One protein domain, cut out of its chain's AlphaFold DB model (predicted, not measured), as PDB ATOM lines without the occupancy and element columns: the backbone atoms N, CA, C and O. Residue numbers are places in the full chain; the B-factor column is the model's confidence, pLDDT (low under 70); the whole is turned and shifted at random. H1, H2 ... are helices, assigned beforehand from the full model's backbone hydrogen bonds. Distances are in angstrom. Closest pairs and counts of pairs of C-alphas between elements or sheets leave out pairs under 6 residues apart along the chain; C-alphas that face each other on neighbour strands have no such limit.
ATOM      1  N   ASN A  48     111.856 139.022 154.295       51.12
ATOM      2  CA  ASN A  48     112.681 139.457 155.424       51.12
ATOM      3  C   ASN A  48     112.271 138.770 156.735       51.12
ATOM      4  O   ASN A  48     113.141 138.356 157.496       51.12
ATOM      5  N   HIS A  49     110.974 138.587 156.995       58.41
ATOM      6  CA  HIS A  49     110.492 137.854 158.169       58.41
ATOM      7  C   HIS A  49     110.863 136.364 158.141       58.41
ATOM      8  O   HIS A  49     111.208 135.795 159.180       58.41
ATOM      9  N   LEU A  50     110.820 135.730 156.968       53.88
ATOM     10  CA  LEU A  50     111.253 134.346 156.770       53.88
ATOM     11  C   LEU A  50     112.771 134.204 156.901       53.88
ATOM     12  O   LEU A  50     113.228 133.314 157.615       53.88
ATOM     13  N   ALA A  51     113.549 135.112 156.310       55.25
ATOM     14  CA  ALA A  51     114.999 135.170 156.473       55.25
ATOM     15  C   ALA A  51     115.373 135.331 157.955       55.25
ATOM     16  O   ALA A  51     116.191 134.572 158.472       55.25
ATOM     17  N   HIS A  52     114.670 136.209 158.675       54.56
ATOM     18  CA  HIS A  52     114.793 136.363 160.122       54.56
ATOM     19  C   HIS A  52     114.529 135.076 160.905       54.56
ATOM     20  O   HIS A  52     115.289 134.749 161.818       54.56
ATOM     21  N   ARG A  53     113.465 134.342 160.561       55.09
ATOM     22  CA  ARG A  53     113.146 133.044 161.178       55.09
ATOM     23  C   ARG A  53     114.189 131.970 160.870       55.09
ATOM     24  O   ARG A  53     114.384 131.079 161.687       55.09
ATOM     25  N   LEU A  54     114.872 132.079 159.734       60.06
ATOM     26  CA  LEU A  54     115.952 131.186 159.309       60.06
ATOM     27  C   LEU A  54     117.349 131.675 159.741       60.06
ATOM     28  O   LEU A  54     118.354 131.111 159.316       60.06
ATOM     29  N   GLY A  55     117.442 132.728 160.563       62.09
ATOM     30  CA  GLY A  55     118.722 133.264 161.042       62.09
ATOM     31  C   GLY A  55     119.591 133.908 159.953       62.09
ATOM     32  O   GLY A  55     120.799 134.043 160.134       62.09
ATOM     33  N   SER A  56     118.990 134.291 158.827       79.81
ATOM     34  CA  SER A  56     119.648 134.915 157.676       79.81
ATOM     35  C   SER A  56     119.236 136.384 157.533       79.81
ATOM     36  O   SER A  56     118.127 136.769 157.899       79.81
ATOM     37  N   GLY A  57     120.128 137.216 156.992       89.31
ATOM     38  CA  GLY A  57     119.871 138.633 156.724       89.31
ATOM     39  C   GLY A  57     120.602 139.606 157.661       89.31
ATOM     40  O   GLY A  57     121.229 139.186 158.644       89.31
ATOM     41  N   PRO A  58     120.522 140.920 157.374       94.00
ATOM     42  CA  PRO A  58     121.321 141.931 158.061       94.00
ATOM     43  C   PRO A  58     121.043 141.988 159.561       94.00
ATOM     44  O   PRO A  58     121.957 141.852 160.363       94.00
ATOM     45  N   ILE A  59     119.775 142.086 159.966       91.75
ATOM     46  CA  ILE A  59     119.412 142.244 161.383       91.75
ATOM     47  C   ILE A  59     119.750 140.979 162.193       91.75
ATOM     48  O   ILE A  59     120.206 141.074 163.332       91.75
ATOM     49  N   ALA A  60     119.570 139.782 161.619       91.88
ATOM     50  CA  ALA A  60     119.977 138.532 162.266       91.88
ATOM     51  C   ALA A  60     121.502 138.476 162.476       91.88
ATOM     52  O   ALA A  60     121.971 138.068 163.541       91.88
ATOM     53  N   THR A  61     122.265 138.953 161.489       94.88
ATOM     54  CA  THR A  61     123.730 139.066 161.555       94.88
ATOM     55  C   THR A  61     124.155 140.063 162.632       94.88
ATOM     56  O   THR A  61     124.966 139.725 163.492       94.88
ATOM     57  N   THR A  62     123.530 141.239 162.673       94.94
ATOM     58  CA  THR A  62     123.732 142.258 163.713       94.94
ATOM     59  C   THR A  62     123.472 141.703 165.109       94.94
ATOM     60  O   THR A  62     124.308 141.849 165.998       94.94
ATOM     61  N   LYS A  63     122.365 140.976 165.301       92.12
ATOM     62  CA  LYS A  63     122.051 140.336 166.584       92.12
ATOM     63  C   LYS A  63     123.105 139.302 166.983       92.12
ATOM     64  O   LYS A  63     123.436 139.194 168.163       92.12
ATOM     65  N   ARG A  64     123.649 138.544 166.027       92.88
ATOM     66  CA  ARG A  64     124.731 137.583 166.287       92.88
ATOM     67  C   ARG A  64     126.013 138.287 166.734       92.88
ATOM     68  O   ARG A  64     126.619 137.833 167.698       92.88
ATOM     69  N   ILE A  65     126.377 139.396 166.088       94.38
ATOM     70  CA  ILE A  65     127.517 140.240 166.481       94.38
ATOM     71  C   ILE A  65     127.326 140.754 167.913       94.38
ATOM     72  O   ILE A  65     128.181 140.534 168.762       94.38
ATOM     73  N   GLN A  66     126.169 141.344 168.217       93.25
ATOM     74  CA  GLN A  66     125.859 141.831 169.568       93.25
ATOM     75  C   GLN A  66     125.885 140.705 170.610       93.25
ATOM     76  O   GLN A  66     126.395 140.882 171.709       93.25
ATOM     77  N   THR A  67     125.388 139.517 170.256       92.44
ATOM     78  CA  THR A  67     125.429 138.344 171.141       92.44
ATOM     79  C   THR A  67     126.865 137.897 171.425       92.44
ATOM     80  O   THR A  67     127.157 137.510 172.553       92.44
ATOM     81  N   ALA A  68     127.759 137.976 170.434       91.81
ATOM     82  CA  ALA A  68     129.176 137.641 170.591       91.81
ATOM     83  C   ALA A  68     129.923 138.639 171.495       91.81
ATOM     84  O   ALA A  68     130.805 138.238 172.247       91.81
ATOM     85  N   LEU A  69     129.539 139.920 171.471       91.19
ATOM     86  CA  LEU A  69     130.039 140.931 172.416       91.19
ATOM     87  C   LEU A  69     129.483 140.723 173.833       91.19
ATOM     88  O   LEU A  69     130.127 141.059 174.823       91.19
ATOM     89  N   GLY A  70     128.291 140.136 173.929       89.69
ATOM     90  CA  GLY A  70     127.588 139.874 175.174       89.69
ATOM     91  C   GLY A  70     126.505 140.909 175.473       89.69
ATOM     92  O   GLY A  70     126.421 141.970 174.866       89.69
ATOM     93  N   SER A  71     125.638 140.577 176.430       83.69
ATOM     94  CA  SER A  71     124.470 141.404 176.778       83.69
ATOM     95  C   SER A  71     124.694 142.321 177.982       83.69
ATOM     96  O   SER A  71     123.835 143.139 178.291       83.69
ATOM     97  N   GLN A  72     125.798 142.140 178.713       86.81
ATOM     98  CA  GLN A  72     126.099 142.908 179.922       86.81
ATOM     99  C   GLN A  72     127.185 143.946 179.621       86.81
ATOM    100  O   GLN A  72     128.185 143.568 179.009       86.81
ATOM    101  N   PRO A  73     127.058 145.193 180.107       85.44
ATOM    102  CA  PRO A  73     128.030 146.259 179.855       85.44
ATOM    103  C   PRO A  73     129.497 145.879 180.135       85.44
ATOM    104  O   PRO A  73     130.358 146.115 179.297       85.44
ATOM    105  N   ASN A  74     129.781 145.197 181.254       87.81
ATOM    106  CA  ASN A  74     131.139 144.721 181.573       87.81
ATOM    107  C   ASN A  74     131.651 143.673 180.570       87.81
ATOM    108  O   ASN A  74     132.811 143.700 180.182       87.81
ATOM    109  N   LYS A  75     130.781 142.763 180.110       90.50
ATOM    110  CA  LYS A  75     131.162 141.739 179.124       90.50
ATOM    111  C   LYS A  75     131.455 142.356 177.760       90.50
ATOM    112  O   LYS A  75     132.395 141.920 177.105       90.50
ATOM    113  N   ILE A  76     130.670 143.366 177.375       91.06
ATOM    114  CA  ILE A  76     130.890 144.145 176.154       91.06
ATOM    115  C   ILE A  76     132.249 144.837 176.237       91.06
ATOM    116  O   ILE A  76     133.057 144.663 175.332       91.06
ATOM    117  N   LEU A  77     132.530 145.551 177.334       91.06
ATOM    118  CA  LEU A  77     133.820 146.208 177.549       91.06
ATOM    119  C   LEU A  77     134.989 145.219 177.426       91.06
ATOM    120  O   LEU A  77     135.874 145.423 176.598       91.06
ATOM    121  N   ASP A  78     134.938 144.103 178.161       90.75
ATOM    122  CA  ASP A  78     135.986 143.082 178.113       90.75
ATOM    123  C   ASP A  78     136.170 142.497 176.700       90.75
ATOM    124  O   ASP A  78     137.284 142.163 176.292       90.75
ATOM    125  N   ALA A  79     135.076 142.305 175.953       91.31
ATOM    126  CA  ALA A  79     135.124 141.806 174.581       91.31
ATOM    127  C   ALA A  79     135.777 142.820 173.630       91.31
ATOM    128  O   ALA A  79     136.589 142.421 172.792       91.31
ATOM    129  N   LEU A  80     135.469 144.112 173.778       91.69
ATOM    130  CA  LEU A  80     136.053 145.183 172.969       91.69
ATOM    131  C   LEU A  80     137.546 145.383 173.273       91.69
ATOM    132  O   LEU A  80     138.336 145.497 172.338       91.69
ATOM    133  N   ASP A  81     137.959 145.346 174.544       90.88
ATOM    134  CA  ASP A  81     139.380 145.419 174.918       90.88
ATOM    135  C   ASP A  81     140.166 144.216 174.374       90.88
ATOM    136  O   ASP A  81     141.221 144.377 173.754       90.88
ATOM    137  N   ARG A  82     139.630 142.993 174.533       90.31
ATOM    138  CA  ARG A  82     140.231 141.775 173.960       90.31
ATOM    139  C   ARG A  82     140.379 141.877 172.447       90.31
ATOM    140  O   ARG A  82     141.427 141.516 171.910       90.31
ATOM    141  N   LEU A  83     139.356 142.380 171.763       90.06
ATOM    142  CA  LEU A  83     139.418 142.606 170.327       90.06
ATOM    143  C   LEU A  83     140.504 143.626 169.965       90.06
ATOM    144  O   LEU A  83     141.283 143.377 169.050       90.06
ATOM    145  N   ASN A  84     140.589 144.753 170.672       89.38
ATOM    146  CA  ASN A  84     141.593 145.777 170.392       89.38
ATOM    147  C   ASN A  84     143.018 145.219 170.570       89.38
ATOM    148  O   ASN A  84     143.870 145.387 169.698       89.38
ATOM    149  N   HIS A  85     143.253 144.432 171.627       89.25
ATOM    150  CA  HIS A  85     144.508 143.700 171.807       89.25
ATOM    151  C   HIS A  85     144.813 142.741 170.648       89.25
ATOM    152  O   HIS A  85     145.936 142.746 170.146       89.25
ATOM    153  N   TYR A  86     143.832 141.965 170.176       88.94
ATOM    154  CA  TYR A  86     144.005 141.096 169.004       88.94
ATOM    155  C   TYR A  86     144.404 141.893 167.757       88.94
ATOM    156  O   TYR A  86     145.361 141.542 167.067       88.94
ATOM    157  N   LEU A  87     143.708 143.000 167.493       87.31
ATOM    158  CA  LEU A  87     143.955 143.861 166.335       87.31
ATOM    159  C   LEU A  87     145.326 144.550 166.375       87.31
ATOM    160  O   LEU A  87     145.830 144.951 165.326       87.31
ATOM    161  N   ASN A  88     145.927 144.673 167.559       87.31
ATOM    162  CA  ASN A  88     147.279 145.195 167.758       87.31
ATOM    163  C   ASN A  88     148.350 144.089 167.818       87.31
ATOM    164  O   ASN A  88     149.509 144.376 168.109       87.31
ATOM    165  N   GLY A  89     147.989 142.834 167.530       85.00
ATOM    166  CA  GLY A  89     148.929 141.714 167.447       85.00
ATOM    167  C   GLY A  89     149.253 141.032 168.779       85.00
ATOM    168  O   GLY A  89     150.201 140.249 168.837       85.00
ATOM    169  N   SER A  90     148.490 141.284 169.847       83.62
ATOM    170  CA  SER A  90     148.678 140.586 171.123       83.62
ATOM    171  C   SER A  90     148.288 139.105 171.016       83.62
ATOM    172  O   SER A  90     147.198 138.759 170.556       83.62
ATOM    173  N   SER A  91     149.157 138.211 171.490       70.00
ATOM    174  CA  SER A  91     148.900 136.766 171.542       70.00
ATOM    175  C   SER A  91     147.942 136.386 172.679       70.00
ATOM    176  O   SER A  91     148.044 136.937 173.772       70.00
ATOM    177  N   GLY A  92     147.073 135.388 172.461       67.25
ATOM    178  CA  GLY A  92     146.230 134.791 173.514       67.25
ATOM    179  C   GLY A  92     144.764 135.237 173.540       67.25
ATOM    180  O   GLY A  92     144.058 134.940 174.501       67.25
ATOM    181  N   VAL A  93     144.288 135.936 172.506       73.56
ATOM    182  CA  VAL A  93     142.876 136.327 172.392       73.56
ATOM    183  C   VAL A  93     142.034 135.175 171.842       73.56
ATOM    184  O   VAL A  93     142.478 134.432 170.969       73.56
ATOM    185  N   ASP A  94     140.809 135.047 172.351       74.12
ATOM    186  CA  ASP A  94     139.797 134.106 171.871       74.12
ATOM    187  C   ASP A  94     139.500 134.314 170.375       74.12
ATOM    188  O   ASP A  94     138.743 135.200 169.965       74.12
ATOM    189  N   THR A  95     140.103 133.461 169.550       79.56
ATOM    190  CA  THR A  95     139.984 133.502 168.092       79.56
ATOM    191  C   THR A  95     138.578 133.165 167.607       79.56
ATOM    192  O   THR A  95     138.216 133.551 166.497       79.56
ATOM    193  N   GLN A  96     137.768 132.459 168.404       85.25
ATOM    194  CA  GLN A  96     136.422 132.060 167.999       85.25
ATOM    195  C   GLN A  96     135.479 133.263 167.975       85.25
ATOM    196  O   GLN A  96     134.742 133.446 167.005       85.25
ATOM    197  N   ASN A  97     135.522 134.105 169.008       85.56
ATOM    198  CA  ASN A  97     134.714 135.320 169.052       85.56
ATOM    199  C   ASN A  97     135.119 136.307 167.957       85.56
ATOM    200  O   ASN A  97     134.252 136.804 167.240       85.56
ATOM    201  N   VAL A  98     136.423 136.512 167.751       87.75
ATOM    202  CA  VAL A  98     136.918 137.344 166.644       87.75
ATOM    203  C   VAL A  98     136.426 136.809 165.298       87.75
ATOM    204  O   VAL A  98     135.910 137.578 164.498       87.75
ATOM    205  N   HIS A  99     136.485 135.494 165.072       89.50
ATOM    206  CA  HIS A  99     135.981 134.893 163.837       89.50
ATOM    207  C   HIS A  99     134.478 135.146 163.625       89.50
ATOM    208  O   HIS A  99     134.067 135.507 162.524       89.50
ATOM    209  N   ILE A 100     133.651 135.020 164.674       90.94
ATOM    210  CA  ILE A 100     132.213 135.331 164.593       90.94
ATOM    211  C   ILE A 100     131.989 136.796 164.208       90.94
ATOM    212  O   ILE A 100     131.117 137.074 163.380       90.94
ATOM    213  N   LEU A 101     132.757 137.713 164.801       92.62
ATOM    214  CA  LEU A 101     132.678 139.140 164.500       92.62
ATOM    215  C   LEU A 101     133.082 139.410 163.047       92.62
ATOM    216  O   LEU A 101     132.284 139.979 162.307       92.62
ATOM    217  N   THR A 102     134.251 138.934 162.607       91.69
ATOM    218  CA  THR A 102     134.753 139.112 161.235       91.69
ATOM    219  C   THR A 102     133.763 138.583 160.200       91.69
ATOM    220  O   THR A 102     133.314 139.341 159.346       91.69
ATOM    221  N   THR A 103     133.308 137.332 160.327       92.69
ATOM    222  CA  THR A 103     132.314 136.762 159.401       92.69
ATOM    223  C   THR A 103     130.979 137.512 159.445       92.69
ATOM    224  O   THR A 103     130.282 137.616 158.437       92.69
ATOM    225  N   GLY A 104     130.588 138.036 160.609       93.88
ATOM    226  CA  GLY A 104     129.413 138.896 160.726       93.88
ATOM    227  C   GLY A 104     129.568 140.198 159.937       93.88
ATOM    228  O   GLY A 104     128.653 140.594 159.216       93.88
ATOM    229  N   PHE A 105     130.728 140.845 160.038       94.00
ATOM    230  CA  PHE A 105     131.020 142.085 159.326       94.00
ATOM    231  C   PHE A 105     131.148 141.886 157.818       94.00
ATOM    232  O   PHE A 105     130.549 142.656 157.070       94.00
ATOM    233  N   GLU A 106     131.822 140.827 157.367       93.69
ATOM    234  CA  GLU A 106     131.873 140.429 155.954       93.69
ATOM    235  C   GLU A 106     130.459 140.276 155.380       93.69
ATOM    236  O   GLU A 106     130.122 140.895 154.373       93.69
ATOM    237  N   LYS A 107     129.578 139.550 156.083       94.12
ATOM    238  CA  LYS A 107     128.178 139.385 155.665       94.12
ATOM    239  C   LYS A 107     127.410 140.699 155.613       94.12
ATOM    240  O   LYS A 107     126.629 140.901 154.690       94.12
ATOM    241  N   LEU A 108     127.597 141.602 156.576       95.00
ATOM    242  CA  LEU A 108     126.956 142.922 156.526       95.00
ATOM    243  C   LEU A 108     127.439 143.743 155.325       95.00
ATOM    244  O   LEU A 108     126.627 144.402 154.678       95.00
ATOM    245  N   MET A 109     128.729 143.665 154.995       93.44
ATOM    246  CA  MET A 109     129.285 144.313 153.808       93.44
ATOM    247  C   MET A 109     128.733 143.701 152.518       93.44
ATOM    248  O   MET A 109     128.398 144.444 151.598       93.44
ATOM    249  N   GLU A 110     128.568 142.378 152.462       93.44
ATOM    250  CA  GLU A 110     127.897 141.698 151.352       93.44
ATOM    251  C   GLU A 110     126.432 142.115 151.225       93.44
ATOM    252  O   GLU A 110     125.970 142.378 150.112       93.44
ATOM    253  N   TYR A 111     125.720 142.230 152.352       94.56
ATOM    254  CA  TYR A 111     124.320 142.644 152.364       94.56
ATOM    255  C   TYR A 111     124.112 144.089 151.892       94.56
ATOM    256  O   TYR A 111     123.022 144.436 151.439       94.56
ATOM    257  N   ALA A 112     125.142 144.932 151.988       94.00
ATOM    258  CA  ALA A 112     125.125 146.310 151.510       94.00
ATOM    259  C   ALA A 112     125.366 146.437 149.990       94.00
ATOM    260  O   ALA A 112     125.288 147.541 149.452       94.00
ATOM    261  N   LEU A 113     125.665 145.342 149.277       93.00
ATOM    262  CA  LEU A 113     125.947 145.381 147.840       93.00
ATOM    263  C   LEU A 113     124.666 145.460 146.979       93.00
ATOM    264  O   LEU A 113     123.639 144.885 147.342       93.00
ATOM    265  N   PRO A 114     124.738 146.045 145.764       90.62
ATOM    266  CA  PRO A 114     123.595 146.253 144.866       90.62
ATOM    267  C   PRO A 114     122.816 144.996 144.465       90.62
ATOM    268  O   PRO A 114     121.658 145.112 144.055       90.62
ATOM    269  N   LYS A 115     123.456 143.819 144.568       90.81
ATOM    270  CA  LYS A 115     122.876 142.499 144.268       90.81
ATOM    271  C   LYS A 115     121.731 142.117 145.215       90.81
ATOM    272  O   LYS A 115     120.916 141.269 144.872       90.81
ATOM    273  N   GLU A 116     121.680 142.731 146.392       91.19
ATOM    274  CA  GLU A 116     120.683 142.465 147.423       91.19
ATOM    275  C   GLU A 116     119.426 143.312 147.228       91.19
ATOM    276  O   GLU A 116     119.419 144.295 146.480       91.19
ATOM    277  N   THR A 117     118.346 142.974 147.938       89.06
ATOM    278  CA  THR A 117     117.130 143.797 147.905       89.06
ATOM    279  C   THR A 117     117.380 145.180 148.513       89.06
ATOM    280  O   THR A 117     118.211 145.334 149.409       89.06
ATOM    281  N   PHE A 118     116.606 146.186 148.089       87.75
ATOM    282  CA  PHE A 118     116.684 147.542 148.650       87.75
ATOM    283  C   PHE A 118     116.568 147.540 150.180       87.75
ATOM    284  O   PHE A 118     117.332 148.199 150.880       87.75
ATOM    285  N   SER A 119     115.610 146.767 150.699       88.50
ATOM    286  CA  SER A 119     115.365 146.670 152.134       88.50
ATOM    287  C   SER A 119     116.550 146.043 152.868       88.50
ATOM    288  O   SER A 119     116.949 146.558 153.910       88.50
ATOM    289  N   SER A 120     117.140 144.980 152.314       91.38
ATOM    290  CA  SER A 120     118.315 144.321 152.890       91.38
ATOM    291  C   SER A 120     119.534 145.247 152.895       91.38
ATOM    292  O   SER A 120     120.182 145.373 153.930       91.38
ATOM    293  N   GLN A 121     119.792 145.972 151.801       92.75
ATOM    294  CA  GLN A 121     120.885 146.950 151.749       92.75
ATOM    295  C   GLN A 121     120.695 148.067 152.769       92.75
ATOM    296  O   GLN A 121     121.615 148.383 153.517       92.75
ATOM    297  N   LEU A 122     119.491 148.638 152.852       91.12
ATOM    298  CA  LEU A 122     119.198 149.694 153.816       91.12
ATOM    299  C   LEU A 122     119.390 149.219 155.265       91.12
ATOM    300  O   LEU A 122     119.993 149.922 156.074       91.12
ATOM    301  N   GLN A 123     118.916 148.013 155.591       93.56
ATOM    302  CA  GLN A 123     119.108 147.409 156.913       93.56
ATOM    303  C   GLN A 123     120.581 147.115 157.214       93.56
ATOM    304  O   GLN A 123     121.013 147.280 158.357       93.56
ATOM    305  N   ALA A 124     121.352 146.688 156.213       95.50
ATOM    306  CA  ALA A 124     122.786 146.457 156.341       95.50
ATOM    307  C   ALA A 124     123.540 147.763 156.592       95.50
ATOM    308  O   ALA A 124     124.291 147.842 157.558       95.50
ATOM    309  N   LEU A 125     123.271 148.812 155.809       94.75
ATOM    310  CA  LEU A 125     123.871 150.135 155.997       94.75
ATOM    311  C   LEU A 125     123.542 150.713 157.380       94.75
ATOM    312  O   LEU A 125     124.444 151.188 158.066       94.75
ATOM    313  N   ASN A 126     122.289 150.610 157.834       93.25
ATOM    314  CA  ASN A 126     121.931 151.025 159.193       93.25
ATOM    315  C   ASN A 126     122.681 150.199 160.256       93.25
ATOM    316  O   ASN A 126     123.249 150.749 161.196       93.25
ATOM    317  N   SER A 127     122.754 148.877 160.080       94.69
ATOM    318  CA  SER A 127     123.493 147.995 160.992       94.69
ATOM    319  C   SER A 127     124.983 148.335 161.055       94.69
ATOM    320  O   SER A 127     125.555 148.318 162.140       94.69
ATOM    321  N   ILE A 128     125.595 148.678 159.919       95.31
ATOM    322  CA  ILE A 128     126.989 149.129 159.838       95.31
ATOM    323  C   ILE A 128     127.169 150.409 160.648       95.31
ATOM    324  O   ILE A 128     128.044 150.446 161.509       95.31
ATOM    325  N   VAL A 129     126.326 151.426 160.426       93.56
ATOM    326  CA  VAL A 129     126.374 152.679 161.197       93.56
ATOM    327  C   VAL A 129     126.242 152.382 162.686       93.56
ATOM    328  O   VAL A 129     127.104 152.785 163.456       93.56
ATOM    329  N   MET A 130     125.199 151.652 163.089       92.44
ATOM    330  CA  MET A 130     124.938 151.333 164.493       92.44
ATOM    331  C   MET A 130     126.131 150.625 165.138       92.44
ATOM    332  O   MET A 130     126.610 151.086 166.168       92.44
ATOM    333  N   LEU A 131     126.646 149.555 164.525       93.81
ATOM    334  CA  LEU A 131     127.754 148.782 165.086       93.81
ATOM    335  C   LEU A 131     129.056 149.590 165.140       93.81
ATOM    336  O   LEU A 131     129.760 149.512 166.142       93.81
ATOM    337  N   ALA A 132     129.359 150.367 164.096       93.12
ATOM    338  CA  ALA A 132     130.588 151.152 164.013       93.12
ATOM    339  C   ALA A 132     130.619 152.327 165.002       93.12
ATOM    340  O   ALA A 132     131.696 152.703 165.449       93.12
ATOM    341  N   THR A 133     129.462 152.904 165.347       90.69
ATOM    342  CA  THR A 133     129.397 154.049 166.271       90.69
ATOM    343  C   THR A 133     129.052 153.664 167.707       90.69
ATOM    344  O   THR A 133     129.443 154.365 168.629       90.69
ATOM    345  N   ARG A 134     128.296 152.579 167.930       88.56
ATOM    346  CA  ARG A 134     127.878 152.165 169.283       88.56
ATOM    347  C   ARG A 134     128.977 151.429 170.043       88.56
ATOM    348  O   ARG A 134     129.002 151.478 171.265       88.56
ATOM    349  N   TYR A 135     129.862 150.732 169.339       91.00
ATOM    350  CA  TYR A 135     130.885 149.891 169.951       91.00
ATOM    351  C   TYR A 135     132.278 150.339 169.492       91.00
ATOM    352  O   TYR A 135     132.764 149.857 168.461       91.00
ATOM    353  N   PRO A 136     132.923 151.253 170.239       87.94
ATOM    354  CA  PRO A 136     134.273 151.709 169.933       87.94
ATOM    355  C   PRO A 136     135.249 150.543 169.746       87.94
ATOM    356  O   PRO A 136     135.287 149.612 170.554       87.94
ATOM    357  N   GLY A 137     136.023 150.573 168.665       86.31
ATOM    358  CA  GLY A 137     136.985 149.531 168.300       86.31
ATOM    359  C   GLY A 137     136.470 148.539 167.249       86.31
ATOM    360  O   GLY A 137     137.277 147.885 166.582       86.31
ATOM    361  N   LEU A 138     135.148 148.420 167.041       90.31
ATOM    362  CA  LEU A 138     134.597 147.507 166.024       90.31
ATOM    363  C   LEU A 138     134.825 147.993 164.594       90.31
ATOM    364  O   LEU A 138     134.887 147.173 163.673       90.31
ATOM    365  N   ARG A 139     134.984 149.304 164.375       90.88
ATOM    366  CA  ARG A 139     135.210 149.856 163.032       90.88
ATOM    367  C   ARG A 139     136.450 149.246 162.379       90.88
ATOM    368  O   ARG A 139     136.446 148.970 161.179       90.88
ATOM    369  N   ARG A 140     137.500 148.980 163.159       86.94
ATOM    370  CA  ARG A 140     138.734 148.352 162.663       86.94
ATOM    371  C   ARG A 140     138.487 146.972 162.044       86.94
ATOM    372  O   ARG A 140     139.140 146.636 161.059       86.94
ATOM    373  N   LEU A 141     137.514 146.207 162.543       87.06
ATOM    374  CA  LEU A 141     137.131 144.934 161.925       87.06
ATOM    375  C   LEU A 141     136.386 145.125 160.604       87.06
ATOM    376  O   LEU A 141     136.664 144.396 159.654       87.06
ATOM    377  N   PHE A 142     135.498 146.119 160.496       85.69
ATOM    378  CA  PHE A 142     134.907 146.475 159.201       85.69
ATOM    379  C   PHE A 142     135.983 146.861 158.186       85.69
ATOM    380  O   PHE A 142     135.922 146.438 157.034       85.69
ATOM    381  N   ALA A 143     136.982 147.628 158.626       83.69
ATOM    382  CA  ALA A 143     138.085 148.048 157.780       83.69
ATOM    383  C   ALA A 143     138.898 146.855 157.247       83.69
ATOM    384  O   ALA A 143     139.239 146.828 156.068       83.69
ATOM    385  N   GLN A 144     139.160 145.849 158.087       83.62
ATOM    386  CA  GLN A 144     139.855 144.616 157.690       83.62
ATOM    387  C   GLN A 144     138.997 143.685 156.822       83.62
ATOM    388  O   GLN A 144     139.524 142.995 155.955       83.62
ATOM    389  N   SER A 145     137.682 143.680 157.046       82.06
ATOM    390  CA  SER A 145     136.723 142.829 156.326       82.06
ATOM    391  C   SER A 145     136.305 143.417 154.972       82.06
ATOM    392  O   SER A 145     135.599 142.776 154.195       82.06
ATOM    393  N   CYS A 146     136.689 144.661 154.674       81.69
ATOM    394  CA  CYS A 146     136.322 145.329 153.437       81.69
ATOM    395  C   CYS A 146     137.352 145.047 152.337       81.69
ATOM    396  O   CYS A 146     138.493 145.493 152.398       81.69
ATOM    397  N   HIS A 147     136.929 144.354 151.278       81.12
ATOM    398  CA  HIS A 147     137.755 144.152 150.079       81.12
ATOM    399  C   HIS A 147     137.822 145.392 149.170       81.12
ATOM    400  O   HIS A 147     138.634 145.452 148.247       81.12
ATOM    401  N   THR A 148     136.960 146.380 149.413       80.75
ATOM    402  CA  THR A 148     136.937 147.652 148.691       80.75
ATOM    403  C   THR A 148     137.854 148.649 149.402       80.75
ATOM    404  O   THR A 148     137.833 148.717 150.630       80.75
ATOM    405  N   PRO A 149     138.622 149.485 148.678       83.56
ATOM    406  CA  PRO A 149     139.361 150.571 149.311       83.56
ATOM    407  C   PRO A 149     138.435 151.433 150.177       83.56
ATOM    408  O   PRO A 149     137.387 151.877 149.703       83.56
ATOM    409  N   LEU A 150     138.833 151.700 151.421       84.44
ATOM    410  CA  LEU A 150     138.069 152.497 152.391       84.44
ATOM    411  C   LEU A 150     138.162 153.993 152.079       84.44
ATOM    412  O   LEU A 150     138.653 154.799 152.864       84.44
ATOM    413  N   THR A 151     137.697 154.365 150.895       88.31
ATOM    414  CA  THR A 151     137.491 155.755 150.506       88.31
ATOM    415  C   THR A 151     136.003 155.983 150.323       88.31
ATOM    416  O   THR A 151     135.275 155.091 149.878       88.31
ATOM    417  N   GLN A 152     135.543 157.199 150.614       86.38
ATOM    418  CA  GLN A 152     134.135 157.558 150.454       86.38
ATOM    419  C   GLN A 152     133.648 157.279 149.025       86.38
ATOM    420  O   GLN A 152     132.587 156.693 148.826       86.38
ATOM    421  N   LYS A 153     134.464 157.632 148.022       88.12
ATOM    422  CA  LYS A 153     134.162 157.404 146.605       88.12
ATOM    423  C   LYS A 153     134.026 155.914 146.282       88.12
ATOM    424  O   LYS A 153     133.085 155.537 145.588       88.12
ATOM    425  N   SER A 154     134.948 155.084 146.766       89.19
ATOM    426  CA  SER A 154     134.949 153.642 146.497       89.19
ATOM    427  C   SER A 154     133.781 152.931 147.178       89.19
ATOM    428  O   SER A 154     133.091 152.159 146.519       89.19
ATOM    429  N   LEU A 155     133.508 153.238 148.451       89.69
ATOM    430  CA  LEU A 155     132.377 152.663 149.187       89.69
ATOM    431  C   LEU A 155     131.041 153.059 148.547       89.69
ATOM    432  O   LEU A 155     130.207 152.196 148.272       89.69
ATOM    433  N   PHE A 156     130.871 154.340 148.203       87.25
ATOM    434  CA  PHE A 156     129.672 154.806 147.502       87.25
ATOM    435  C   PHE A 156     129.493 154.115 146.165       87.25
ATOM    436  O   PHE A 156     128.397 153.650 145.873       87.25
ATOM    437  N   ALA A 157     130.558 154.012 145.369       87.25
ATOM    438  CA  ALA A 157     130.498 153.310 144.099       87.25
ATOM    439  C   ALA A 157     130.110 151.836 144.290       87.25
ATOM    440  O   ALA A 157     129.272 151.339 143.544       87.25
ATOM    441  N   SER A 158     130.655 151.160 145.310       90.00
ATOM    442  CA  SER A 158     130.365 149.744 145.563       90.00
ATOM    443  C   SER A 158     128.940 149.475 146.040       90.00
ATOM    444  O   SER A 158     128.406 148.417 145.733       90.00
ATOM    445  N   TRP A 159     128.310 150.419 146.745       91.88
ATOM    446  CA  TRP A 159     126.944 150.279 147.268       91.88
ATOM    447  C   TRP A 159     125.880 150.918 146.367       91.88
ATOM    448  O   TRP A 159     124.693 150.891 146.684       91.88
ATOM    449  N   ARG A 160     126.278 151.550 145.258       87.62
ATOM    450  CA  ARG A 160     125.344 152.258 144.381       87.62
ATOM    451  C   ARG A 160     124.571 151.283 143.500       87.62
ATOM    452  O   ARG A 160     125.159 150.500 142.759       87.62
ATOM    453  N   ARG A 161     123.242 151.401 143.503       81.25
ATOM    454  CA  ARG A 161     122.367 150.678 142.572       81.25
ATOM    455  C   ARG A 161     122.246 151.482 141.280       81.25
ATOM    456  O   ARG A 161     121.765 152.611 141.288       81.25
ATOM    457  N   ILE A 162     122.726 150.930 140.170       74.75
ATOM    458  CA  ILE A 162     122.656 151.590 138.861       74.75
ATOM    459  C   ILE A 162     121.240 151.412 138.299       74.75
ATOM    460  O   ILE A 162     120.763 150.287 138.192       74.75
ATOM    461  N   GLY A 163     120.587 152.510 137.912       64.31
ATOM    462  CA  GLY A 163     119.316 152.480 137.174       64.31
ATOM    463  C   GLY A 163     118.045 152.332 138.018       64.31
ATOM    464  O   GLY A 163     116.955 152.309 137.454       64.31
ATOM    465  N   GLU A 164     118.147 152.273 139.346       61.28
ATOM    466  CA  GLU A 164     116.985 152.277 140.236       61.28
ATOM    467  C   GLU A 164     116.715 153.681 140.798       61.28
ATOM    468  O   GLU A 164     117.639 154.465 141.021       61.28
ATOM    469  N   SER A 165     115.457 153.982 141.137       61.41
ATOM    470  CA  SER A 165     115.064 155.214 141.842       61.41
ATOM    471  C   SER A 165     115.621 155.311 143.274       61.41
ATOM    472  O   SER A 165     115.257 156.209 144.028       61.41
ATOM    473  N   CYS A 166     116.531 154.429 143.682       58.28
ATOM    474  CA  CYS A 166     117.174 154.436 144.994       58.28
ATOM    475  C   CYS A 166     117.951 155.732 145.273       58.28
ATOM    476  O   CYS A 166     117.918 156.211 146.404       58.28
ATOM    477  N   ASP A 167     118.539 156.358 144.244       62.69
ATOM    478  CA  ASP A 167     119.170 157.689 144.341       62.69
ATOM    479  C   ASP A 167     118.146 158.798 144.693       62.69
ATOM    480  O   ASP A 167     118.525 159.881 145.136       62.69
ATOM    481  N   SER A 168     116.844 158.525 144.536       70.38
ATOM    482  CA  SER A 168     115.748 159.417 144.934       70.38
ATOM    483  C   SER A 168     115.163 159.106 146.317       70.38
ATOM    484  O   SER A 168     114.346 159.885 146.801       70.38
ATOM    485  N   ASN A 169     115.582 158.016 146.981       83.25
ATOM    486  CA  ASN A 169     115.178 157.724 148.355       83.25
ATOM    487  C   ASN A 169     116.131 158.423 149.351       83.25
ATOM    488  O   ASN A 169     117.277 157.985 149.506       83.25
ATOM    489  N   PRO A 170     115.682 159.463 150.084       83.88
ATOM    490  CA  PRO A 170     116.566 160.242 150.954       83.88
ATOM    491  C   PRO A 170     117.161 159.425 152.104       83.88
ATOM    492  O   PRO A 170     118.293 159.674 152.514       83.88
ATOM    493  N   GLN A 171     116.423 158.430 152.606       84.38
ATOM    494  CA  GLN A 171     116.861 157.575 153.707       84.38
ATOM    495  C   GLN A 171     118.012 156.662 153.271       84.38
ATOM    496  O   GLN A 171     119.005 156.538 153.985       84.38
ATOM    497  N   PHE A 172     117.915 156.063 152.083       87.62
ATOM    498  CA  PHE A 172     118.990 155.233 151.539       87.62
ATOM    499  C   PHE A 172     120.254 156.046 151.279       87.62
ATOM    500  O   PHE A 172     121.327 155.676 151.748       87.62
ATOM    501  N   VAL A 173     120.119 157.192 150.603       87.94
ATOM    502  CA  VAL A 173     121.249 158.090 150.329       87.94
ATOM    503  C   VAL A 173     121.904 158.557 151.630       87.94
ATOM    504  O   VAL A 173     123.130 158.626 151.710       87.94
ATOM    505  N   PHE A 174     121.112 158.849 152.664       88.50
ATOM    506  CA  PHE A 174     121.636 159.189 153.981       88.50
ATOM    507  C   PHE A 174     122.437 158.041 154.596       88.50
ATOM    508  O   PHE A 174     123.606 158.241 154.909       88.50
ATOM    509  N   TYR A 175     121.860 156.843 154.743       91.25
ATOM    510  CA  TYR A 175     122.555 155.724 155.389       91.25
ATOM    511  C   TYR A 175     123.766 155.248 154.594       91.25
ATOM    512  O   TYR A 175     124.764 154.867 155.191       91.25
ATOM    513  N   GLN A 176     123.726 155.334 153.266       91.94
ATOM    514  CA  GLN A 176     124.889 155.076 152.426       91.94
ATOM    515  C   GLN A 176     126.017 156.067 152.741       91.94
ATOM    516  O   GLN A 176     127.158 155.659 152.974       91.94
ATOM    517  N   LYS A 177     125.692 157.368 152.796       91.69
ATOM    518  CA  LYS A 177     126.646 158.425 153.154       91.69
ATOM    519  C   LYS A 177     127.204 158.249 154.554       91.69
ATOM    520  O   LYS A 177     128.414 158.351 154.748       91.69
ATOM    521  N   PHE A 178     126.322 157.964 155.498       91.94
ATOM    522  CA  PHE A 178     126.664 157.871 156.899       91.94
ATOM    523  C   PHE A 178     127.486 156.617 157.200       91.94
ATOM    524  O   PHE A 178     128.512 156.718 157.858       91.94
ATOM    525  N   ALA A 179     127.124 155.465 156.628       93.50
ATOM    526  CA  ALA A 179     127.908 154.238 156.753       93.50
ATOM    527  C   ALA A 179     129.330 154.433 156.223       93.50
ATOM    528  O   ALA A 179     130.284 154.062 156.900       93.50
ATOM    529  N   ALA A 180     129.502 155.068 155.058       93.44
ATOM    530  CA  ALA A 180     130.850 155.333 154.560       93.44
ATOM    531  C   ALA A 180     131.606 156.292 155.481       93.44
ATOM    532  O   ALA A 180     132.763 156.026 155.776       93.44
ATOM    533  N   PHE A 181     130.962 157.365 155.958       92.44
ATOM    534  CA  PHE A 181     131.571 158.297 156.910       92.44
ATOM    535  C   PHE A 181     132.082 157.573 158.165       92.44
ATOM    536  O   PHE A 181     133.222 157.790 158.561       92.44
ATOM    537  N   CYS A 182     131.284 156.672 158.744       91.88
ATOM    538  CA  CYS A 182     131.672 155.910 159.931       91.88
ATOM    539  C   CYS A 182     132.789 154.890 159.664       91.88
ATOM    540  O   CYS A 182     133.505 154.526 160.590       91.88
ATOM    541  N   LEU A 183     132.937 154.398 158.429       92.38
ATOM    542  CA  LEU A 183     133.962 153.407 158.082       92.38
ATOM    543  C   LEU A 183     135.287 154.018 157.629       92.38
ATOM    544  O   LEU A 183     136.331 153.408 157.860       92.38
ATOM    545  N   ILE A 184     135.274 155.181 156.976       92.06
ATOM    546  CA  ILE A 184     136.505 155.840 156.530       92.06
ATOM    547  C   ILE A 184     137.265 156.439 157.708       92.06
ATOM    548  O   ILE A 184     136.690 156.832 158.719       92.06
ATOM    549  N   ASP A 185     138.579 156.526 157.551       89.25
ATOM    550  CA  ASP A 185     139.415 157.218 158.515       89.25
ATOM    551  C   ASP A 185     139.141 158.730 158.465       89.25
ATOM    552  O   ASP A 185     139.231 159.363 157.410       89.25
ATOM    553  N   ASN A 186     138.757 159.298 159.602       90.00
ATOM    554  CA  ASN A 186     138.488 160.718 159.785       90.00
ATOM    555  C   ASN A 186     138.878 161.117 161.213       90.00
ATOM    556  O   ASN A 186     139.154 160.259 162.049       90.00
TER     557      ASN A 186
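What this domain is: This is residues 48 to 186 of the 405 residues of an uncharacterized protein of Galerina marginata (strain CBS 339.88) (UniProt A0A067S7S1). Three helices, H2, H4 and H5, form a short up-and-down bundle, and H3 crosses one end of it by the last residue of H2. H9 packs on H5 on the side away from H2, H6 lies across H4, H7 packs on H9, and the small H1 and H8 lie at the outside. The printed part has 139 residues with nine named helices, H1 to H9 in chain order, and no named strand: the class is all helix. It is compact, with a radius of gyration of the C-alphas of 15.2 A and spans of 48 by 36 by 22 A.

How they stand to each other: H1, residues 48 to 53, is close to but not clearly touching H2, residues 58 to 69; their closest C-alphas, of His 52 and Ala 60, are 6.0 A apart. With residue 69 alone H2 touches H3, residues 73 to 87, about perpendicular at 87 degrees, closest at Leu 69 and Ile 76, C-alphas 5.0 A apart. H4, residues 95 to 111, touches H2 at a shallow tilt of 19 degrees, opposite ways, closest at the C-alphas of Ile 65 and Leu 101, 5.6 A. H5, residues 118 to 134, forms a helical hairpin with H4, which touches it with residues 108 to 111 alone; the tilt is a steep 41 degrees. H2 touches H5 with residues 58 to 62 alone, the same way at 22 degrees, a shallow tilt; the closest C-alphas are those of Pro 58 and Ala 124, 5.1 A. H6, residues 139 to 145, touches H4 about perpendicular at 79 degrees, closest at the C-alphas of Glu 106 and Ser 145, 5.4 A. H9, residues 170 to 183, touches H5 at a steep tilt of 40 degrees, closest at the C-alphas of Val 129 and Ala 179, 5.0 A. With residues 176 to 181 alone H9 touches H7, residues 152 to 159, closest at the C-alphas of Gln 152 and Ala 180, 5.7 A. H8, residues 165 to 168, and H9 only just touch, only at the corner, with 3 pairs of C-alphas within 8 A, closest at Asp 167 and Val 173, 6.4 A. In the helices other than H8, every O i to N i+4 pair is within hydrogen-bond range; H8 is too short for one.

Where its parts are: H1 begins at C-alpha 48, (112.681, 139.457, 155.424). From first to last C-alpha, H2 measures 16.8 A, H3 21.0 A, H4 24.0 A, H5 23.9 A and H9 20.0 A. H9 ends at C-alpha 183, (133.962, 153.407, 158.082).

The domain as a whole: The C-alphas of Gly 92 and Ser 165 are farthest apart, at 48.9 A. The printed part has no cut and no long link. Its mean pLDDT is 86.0; residues 48 to 55, 92 and 163 to 167 are under 70.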